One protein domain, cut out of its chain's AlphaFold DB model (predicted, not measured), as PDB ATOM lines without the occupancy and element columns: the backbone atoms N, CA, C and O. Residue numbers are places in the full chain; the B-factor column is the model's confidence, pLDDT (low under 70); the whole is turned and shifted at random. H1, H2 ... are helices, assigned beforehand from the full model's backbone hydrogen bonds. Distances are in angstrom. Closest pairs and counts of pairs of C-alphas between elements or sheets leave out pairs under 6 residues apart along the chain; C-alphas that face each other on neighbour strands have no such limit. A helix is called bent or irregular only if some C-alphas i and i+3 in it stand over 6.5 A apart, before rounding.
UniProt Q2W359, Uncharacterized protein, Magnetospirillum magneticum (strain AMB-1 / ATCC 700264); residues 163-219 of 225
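Overview. This is residues 163 to 219 of the 225 residues of an uncharacterized protein of Magnetospirillum magneticum (strain AMB-1 / ATCC 700264) (UniProt Q2W359). Two long helices, H1 and H2, run side by side like the legs of a narrow, loose U, with a gap between them. Past a kink, the last part of H1 turns in toward H2, and the loop of residues 191 to 197 closes that end of the U, while the first and last printed residues lie at the open end. The printed part has 57 residues with two named helices, H1 then H2, and no named strand; the class is all helix. The whole is loose, with a radius of gyration of the C-alphas of 13.5 A, and its outline of 39 by 19 by 10 A is only just a rod.

Along the chain. H1 holds residues 163 to 190 and measures 35.3 A from its first C-alpha, at (34.377, 16.571, 38.230), to its last, at (12.548, -3.886, 19.432). H2 follows with residues 198 to 217, 27.9 A from first to last C-alpha, and ends with C-alpha 217 at (40.345, 6.026, 29.497).

Arrangement. H1 has a kink of 52 degrees near residue 182 and is irregular there, with C-alphas 181 and 184 7.7 A apart. Residues 179 to 185, which belong to H1, stand free. A short link of 7 residues joins H1 to H2. The two helices are near each other, with 16 pairs of C-alphas within 10 A, and their closest C-alphas are 8.1 A apart. In H2 every O i to N i+4 pair is within hydrogen-bond range; in H1 22 of 24 are.

Size, cuts and confidence. The C-alphas farthest apart, those of Gln 163 and Arg 193, are 40.0 A from each other, while those of Gln 163 and Gly 219 are 12.8 A apart. The printed part has no cut. Its mean pLDDT is 80.2, and residues 214 to 219, of which 214 to 217 belong to H2, are under 70.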
ATOM      1  N   GLN A 163      34.457  16.568  39.675       71.44
ATOM      2  CA  GLN A 163      34.377  16.571  38.230       71.44
ATOM      3  C   GLN A 163      34.145  15.160  37.682       71.44
ATOM      4  O   GLN A 163      33.243  14.972  36.873       71.44
ATOM      5  N   GLU A 164      34.908  14.165  38.131       72.38
ATOM      6  CA  GLU A 164      34.753  12.778  37.687       72.38
ATOM      7  C   GLU A 164      33.417  12.182  38.160       72.38
ATOM      8  O   GLU A 164      32.681  11.588  37.371       72.38
ATOM      9  N   TRP A 165      33.024  12.448  39.410       81.25
ATOM     10  CA  TRP A 165      31.716  12.063  39.945       81.25
ATOM     11  C   TRP A 165      30.558  12.723  39.187       81.25
ATOM     12  O   TRP A 165      29.588  12.052  38.843       81.25
ATOM     13  N   LEU A 166      30.668  14.016  38.869       76.25
ATOM     14  CA  LEU A 166      29.651  14.743  38.110       76.25
ATOM     15  C   LEU A 166      29.555  14.237  36.667       76.25
ATOM     16  O   LEU A 166      28.451  14.108  36.144       76.25
ATOM     17  N   ILE A 167      30.683  13.905  36.029       78.81
ATOM     18  CA  ILE A 167      30.697  13.288  34.696       78.81
ATOM     19  C   ILE A 167      29.980  11.936  34.740       78.81
ATOM     20  O   ILE A 167      29.127  11.683  33.891       78.81
ATOM     21  N   HIS A 168      30.263  11.090  35.734       77.75
ATOM     22  CA  HIS A 168      29.567   9.812  35.903       77.75
ATOM     23  C   HIS A 168      28.070   9.987  36.180       77.75
ATOM     24  O   HIS A 168      27.257   9.310  35.558       77.75
ATOM     25  N   PHE A 169      27.693  10.944  37.027       82.31
ATOM     26  CA  PHE A 169      26.295  11.250  37.320       82.31
ATOM     27  C   PHE A 169      25.531  11.746  36.084       82.31
ATOM     28  O   PHE A 169      24.458  11.236  35.773       82.31
ATOM     29  N   CYS A 170      26.088  12.707  35.343       80.06
ATOM     30  CA  CYS A 170      25.489  13.208  34.105       80.06
ATOM     31  C   CYS A 170      25.375  12.103  33.051       80.06
ATOM     32  O   CYS A 170      24.378  12.023  32.339       80.06
ATOM     33  N   ASN A 171      26.379  11.232  32.967       81.50
ATOM     34  CA  ASN A 171      26.371  10.092  32.068       81.50
ATOM     35  C   ASN A 171      25.246   9.097  32.400       81.50
ATOM     36  O   ASN A 171      24.503   8.687  31.507       81.50
ATOM     37  N   ASP A 172      25.077   8.758  33.677       80.88
ATOM     38  CA  ASP A 172      24.010   7.863  34.132       80.88
ATOM     39  C   ASP A 172      22.627   8.508  33.975       80.88
ATOM     40  O   ASP A 172      21.672   7.837  33.582       80.88
ATOM     41  N   LEU A 173      22.517   9.825  34.178       83.62
ATOM     42  CA  LEU A 173      21.294  10.589  33.930       83.62
ATOM     43  C   LEU A 173      20.901  10.567  32.446       83.62
ATOM     44  O   LEU A 173      19.734  10.347  32.128       83.62
ATOM     45  N   VAL A 174      21.861  10.756  31.535       81.81
ATOM     46  CA  VAL A 174      21.629  10.669  30.084       81.81
ATOM     47  C   VAL A 174      21.228   9.251  29.689       81.81
ATOM     48  O   VAL A 174      20.272   9.081  28.932       81.81
ATOM     49  N   ALA A 175      21.900   8.226  30.220       81.81
ATOM     50  CA  ALA A 175      21.540   6.833  29.970       81.81
ATOM     51  C   ALA A 175      20.115   6.524  30.456       81.81
ATOM     52  O   ALA A 175      19.311   5.971  29.703       81.81
ATOM     53  N   PHE A 176      19.767   6.945  31.675       83.38
ATOM     54  CA  PHE A 176      18.424   6.789  32.228       83.38
ATOM     55  C   PHE A 176      17.374   7.528  31.393       83.38
ATOM     56  O   PHE A 176      16.312   6.978  31.099       83.38
ATOM     57  N   TYR A 177      17.683   8.749  30.956       86.50
ATOM     58  CA  TYR A 177      16.807   9.539  30.099       86.50
ATOM     59  C   TYR A 177      16.563   8.858  28.748       86.50
ATOM     60  O   TYR A 177      15.416   8.738  28.328       86.50
ATOM     61  N   LEU A 178      17.610   8.353  28.092       82.12
ATOM     62  CA  LEU A 178      17.492   7.644  26.815       82.12
ATOM     63  C   LEU A 178      16.683   6.351  26.955       82.12
ATOM     64  O   LEU A 178      15.829   6.075  26.112       82.12
ATOM     65  N   ILE A 179      16.903   5.584  28.027       81.94
ATOM     66  CA  ILE A 179      16.115   4.380  28.319       81.94
ATOM     67  C   ILE A 179      14.651   4.757  28.512       81.94
ATOM     68  O   ILE A 179      13.790   4.160  27.873       81.94
ATOM     69  N   ARG A 180      14.358   5.767  29.338       87.50
ATOM     70  CA  ARG A 180      12.987   6.204  29.613       87.50
ATOM     71  C   ARG A 180      12.285   6.734  28.363       87.50
ATOM     72  O   ARG A 180      11.143   6.364  28.120       87.50
ATOM     73  N   GLN A 181      12.963   7.549  27.561       86.62
ATOM     74  CA  GLN A 181      12.416   8.140  26.338       86.62
ATOM     75  C   GLN A 181      12.101   7.089  25.267       86.62
ATOM     76  O   GLN A 181      11.158   7.249  24.492       86.62
ATOM     77  N   HIS A 182      12.896   6.021  25.191       83.75
ATOM     78  CA  HIS A 182      12.731   4.969  24.190       83.75
ATOM     79  C   HIS A 182      12.079   3.693  24.736       83.75
ATOM     80  O   HIS A 182      11.897   2.746  23.973       83.75
ATOM     81  N   TRP A 183      11.674   3.676  26.009       84.94
ATOM     82  CA  TRP A 183      11.162   2.500  26.718       84.94
ATOM     83  C   TRP A 183      10.002   1.818  25.989       84.94
ATOM     84  O   TRP A 183      10.055   0.616  25.724       84.94
ATOM     85  N   ASP A 184       9.010   2.598  25.558       85.62
ATOM     86  CA  ASP A 184       7.824   2.076  24.871       85.62
ATOM     87  C   ASP A 184       8.164   1.445  23.515       85.62
ATOM     88  O   ASP A 184       7.576   0.441  23.112       85.62
ATOM     89  N   ARG A 185       9.165   1.987  22.808       81.88
ATOM     90  CA  ARG A 185       9.643   1.418  21.536       81.88
ATOM     91  C   ARG A 185      10.507   0.185  21.761       81.88
ATOM     92  O   ARG A 185      10.409  -0.773  20.996       81.88
ATOM     93  N   ILE A 186      11.325   0.189  22.809       82.81
ATOM     94  CA  ILE A 186      12.181  -0.941  23.162       82.81
ATOM     95  C   ILE A 186      11.313  -2.155  23.502       82.81
ATOM     96  O   ILE A 186      11.494  -3.208  22.895       82.81
ATOM     97  N   ILE A 187      10.332  -2.002  24.394       83.56
ATOM     98  CA  ILE A 187       9.447  -3.104  24.799       83.56
ATOM     99  C   ILE A 187       8.443  -3.454  23.700       83.56
ATOM    100  O   ILE A 187       8.216  -4.631  23.434       83.56
ATOM    101  N   GLY A 188       7.853  -2.455  23.041       82.12
ATOM    102  CA  GLY A 188       6.774  -2.682  22.082       82.12
ATOM    103  C   GLY A 188       7.228  -3.154  20.700       82.12
ATOM    104  O   GLY A 188       6.481  -3.850  20.020       82.12
ATOM    105  N   GLN A 189       8.430  -2.778  20.251       84.06
ATOM    106  CA  GLN A 189       8.865  -2.996  18.862       84.06
ATOM    107  C   GLN A 189      10.197  -3.739  18.770       84.06
ATOM    108  O   GLN A 189      10.327  -4.678  17.982       84.06
ATOM    109  N   TRP A 190      11.188  -3.358  19.579       83.94
ATOM    110  CA  TRP A 190      12.548  -3.886  19.432       83.94
ATOM    111  C   TRP A 190      12.734  -5.242  20.108       83.94
ATOM    112  O   TRP A 190      13.422  -6.095  19.551       83.94
ATOM    113  N   LEU A 191      12.120  -5.457  21.275       82.62
ATOM    114  CA  LEU A 191      12.187  -6.719  22.014       82.62
ATOM    115  C   LEU A 191      11.455  -7.866  21.290       82.62
ATOM    116  O   LEU A 191      12.032  -8.948  21.192       82.62
ATOM    117  N   PRO A 192      10.253  -7.663  20.707       87.31
ATOM    118  CA  PRO A 192       9.562  -8.724  19.975       87.31
ATOM    119  C   PRO A 192      10.211  -9.049  18.622       87.31
ATOM    120  O   PRO A 192      10.107 -10.176  18.141       87.31
ATOM    121  N   ARG A 193      10.869  -8.071  17.977       86.12
ATOM    122  CA  ARG A 193      11.517  -8.232  16.661       86.12
ATOM    123  C   ARG A 193      12.952  -7.681  16.655       86.12
ATOM    124  O   ARG A 193      13.231  -6.691  15.972       86.12
ATOM    125  N   PRO A 194      13.899  -8.344  17.337       80.56
ATOM    126  CA  PRO A 194      15.254  -7.820  17.522       80.56
ATOM    127  C   PRO A 194      16.033  -7.684  16.207       80.56
ATOM    128  O   PRO A 194      16.736  -6.698  15.995       80.56
ATOM    129  N   TRP A 195      15.855  -8.627  15.278       85.00
ATOM    130  CA  TRP A 195      16.569  -8.637  13.996       85.00
ATOM    131  C   TRP A 195      16.111  -7.554  13.014       85.00
ATOM    132  O   TRP A 195      16.930  -7.035  12.254       85.00
ATOM    133  N   ALA A 196      14.833  -7.166  13.054       86.19
ATOM    134  CA  ALA A 196      14.327  -6.047  12.257       86.19
ATOM    135  C   ALA A 196      14.943  -4.714  12.714       86.19
ATOM    136  O   ALA A 196      15.182  -3.819  11.905       86.19
ATOM    137  N   HIS A 197      15.279  -4.623  14.003       84.19
ATOM    138  CA  HIS A 197      15.842  -3.440  14.647       84.19
ATOM    139  C   HIS A 197      17.359  -3.532  14.886       84.19
ATOM    140  O   HIS A 197      17.912  -2.881  15.773       84.19
ATOM    141  N   ARG A 198      18.063  -4.327  14.066       85.88
ATOM    142  CA  ARG A 198      19.505  -4.598  14.205       85.88
ATOM    143  C   ARG A 198      20.369  -3.340  14.270       85.88
ATOM    144  O   ARG A 198      21.302  -3.293  15.059       85.88
ATOM    145  N   TYR A 199      20.056  -2.314  13.476       87.06
ATOM    146  CA  TYR A 199      20.836  -1.074  13.461       87.06
ATOM    147  C   TYR A 199      20.646  -0.279  14.749       87.06
ATOM    148  O   TYR A 199      21.624   0.229  15.284       87.06
ATOM    149  N   GLN A 200      19.422  -0.237  15.286       84.62
ATOM    150  CA  GLN A 200      19.158   0.417  16.565       84.62
ATOM    151  C   GLN A 200      19.857  -0.309  17.719       84.62
ATOM    152  O   GLN A 200      20.495   0.336  18.548       84.62
ATOM    153  N   TRP A 201      19.835  -1.644  17.723       83.88
ATOM    154  CA  TRP A 201      20.607  -2.448  18.673       83.88
ATOM    155  C   TRP A 201      22.112  -2.202  18.561       83.88
ATOM    156  O   TRP A 201      22.783  -2.017  19.574       83.88
ATOM    157  N   LEU A 202      22.642  -2.124  17.339       86.31
ATOM    158  CA  LEU A 202      24.053  -1.836  17.091       86.31
ATOM    159  C   LEU A 202      24.427  -0.436  17.595       86.31
ATOM    160  O   LEU A 202      25.470  -0.282  18.222       86.31
ATOM    161  N   THR A 203      23.556   0.563  17.419       86.25
ATOM    162  CA  THR A 203      23.739   1.906  17.990       86.25
ATOM    163  C   THR A 203      23.756   1.878  19.518       86.25
ATOM    164  O   THR A 203      24.655   2.463  20.113       86.25
ATOM    165  N   VAL A 204      22.821   1.175  20.165       82.75
ATOM    166  CA  VAL A 204      22.785   1.054  21.636       82.75
ATOM    167  C   VAL A 204      24.055   0.383  22.160       82.75
ATOM    168  O   VAL A 204      24.681   0.885  23.097       82.75
ATOM    169  N   ILE A 205      24.482  -0.713  21.531       83.00
ATOM    170  CA  ILE A 205      25.711  -1.429  21.893       83.00
ATOM    171  C   ILE A 205      26.933  -0.530  21.683       83.00
ATOM    172  O   ILE A 205      27.793  -0.449  22.557       83.00
ATOM    173  N   TYR A 206      27.000   0.184  20.559       84.38
ATOM    174  CA  TYR A 206      28.109   1.074  20.225       84.38
ATOM    175  C   TYR A 206      28.220   2.262  21.187       84.38
ATOM    176  O   TYR A 206      29.312   2.560  21.670       84.38
ATOM    177  N   LEU A 207      27.100   2.905  21.527       80.50
ATOM    178  CA  LEU A 207      27.064   3.993  22.506       80.50
ATOM    179  C   LEU A 207      27.456   3.498  23.904       80.50
ATOM    180  O   LEU A 207      28.265   4.139  24.570       80.50
ATOM    181  N   THR A 208      26.967   2.324  24.317       79.62
ATOM    182  CA  THR A 208      27.355   1.691  25.591       79.62
ATOM    183  C   THR A 208      28.852   1.372  25.617       79.62
ATOM    184  O   THR A 208      29.538   1.633  26.605       79.62
ATOM    185  N   PHE A 209      29.391   0.851  24.511       81.56
ATOM    186  CA  PHE A 209      30.816   0.579  24.361       81.56
ATOM    187  C   PHE A 209      31.661   1.858  24.446       81.56
ATOM    188  O   PHE A 209      32.656   1.876  25.172       81.56
ATOM    189  N   LEU A 210      31.263   2.933  23.755       79.12
ATOM    190  CA  LEU A 210      31.922   4.241  23.842       79.12
ATOM    191  C   LEU A 210      31.921   4.776  25.278       79.12
ATOM    192  O   LEU A 210      32.964   5.227  25.747       79.12
ATOM    193  N   LEU A 211      30.803   4.642  25.995       77.31
ATOM    194  CA  LEU A 211      30.673   4.998  27.412       77.31
ATOM    195  C   LEU A 211      31.698   4.267  28.285       77.31
ATOM    196  O   LEU A 211      32.438   4.877  29.056       77.31
ATOM    197  N   VAL A 212      31.763   2.939  28.152       75.62
ATOM    198  CA  VAL A 212      32.667   2.092  28.942       75.62
ATOM    199  C   VAL A 212      34.124   2.384  28.594       75.62
ATOM    200  O   VAL A 212      34.976   2.416  29.484       75.62
ATOM    201  N   ARG A 213      34.426   2.608  27.312       77.00
ATOM    202  CA  ARG A 213      35.768   2.977  26.853       77.00
ATOM    203  C   ARG A 213      36.181   4.337  27.403       77.00
ATOM    204  O   ARG A 213      37.305   4.461  27.880       77.00
ATOM    205  N   TYR A 214      35.286   5.320  27.380       68.25
ATOM    206  CA  TYR A 214      35.529   6.641  27.951       68.25
ATOM    207  C   TYR A 214      35.789   6.548  29.460       68.25
ATOM    208  O   TYR A 214      36.795   7.060  29.941       68.25
ATOM    209  N   ARG A 215      34.981   5.757  30.181       69.81
ATOM    210  CA  ARG A 215      35.187   5.453  31.607       69.81
ATOM    211  C   ARG A 215      36.546   4.805  31.890       69.81
ATOM    212  O   ARG A 215      37.187   5.146  32.873       69.81
ATOM    213  N   LYS A 216      37.009   3.872  31.049       64.94
ATOM    214  CA  LYS A 216      38.326   3.224  31.222       64.94
ATOM    215  C   LYS A 216      39.504   4.130  30.846       64.94
ATOM    216  O   LYS A 216      40.584   3.959  31.399       64.94
ATOM    217  N   GLY A 217      39.315   5.068  29.918       60.44
ATOM    218  CA  GLY A 217      40.345   6.026  29.497       60.44
ATOM    219  C   GLY A 217      40.570   7.188  30.472       60.44
ATOM    220  O   GLY A 217      41.610   7.837  30.391       60.44
ATOM    221  N   ALA A 218      39.623   7.434  31.380       56.84
ATOM    222  CA  ALA A 218      39.679   8.493  32.389       56.84
ATOM    223  C   ALA A 218      40.405   8.094  33.690       56.84
ATOM    224  O   ALA A 218      40.642   8.955  34.528       56.84
ATOM    225  N   GLY A 219      40.800   6.821  33.845       54.19
ATOM    226  CA  GLY A 219      41.467   6.343  35.059       54.19
ATOM    227  C   GLY A 219      42.704   7.178  35.435       54.19
ATOM    228  O   GLY A 219      43.416   7.660  34.545       54.19
TER     229      GLY A 219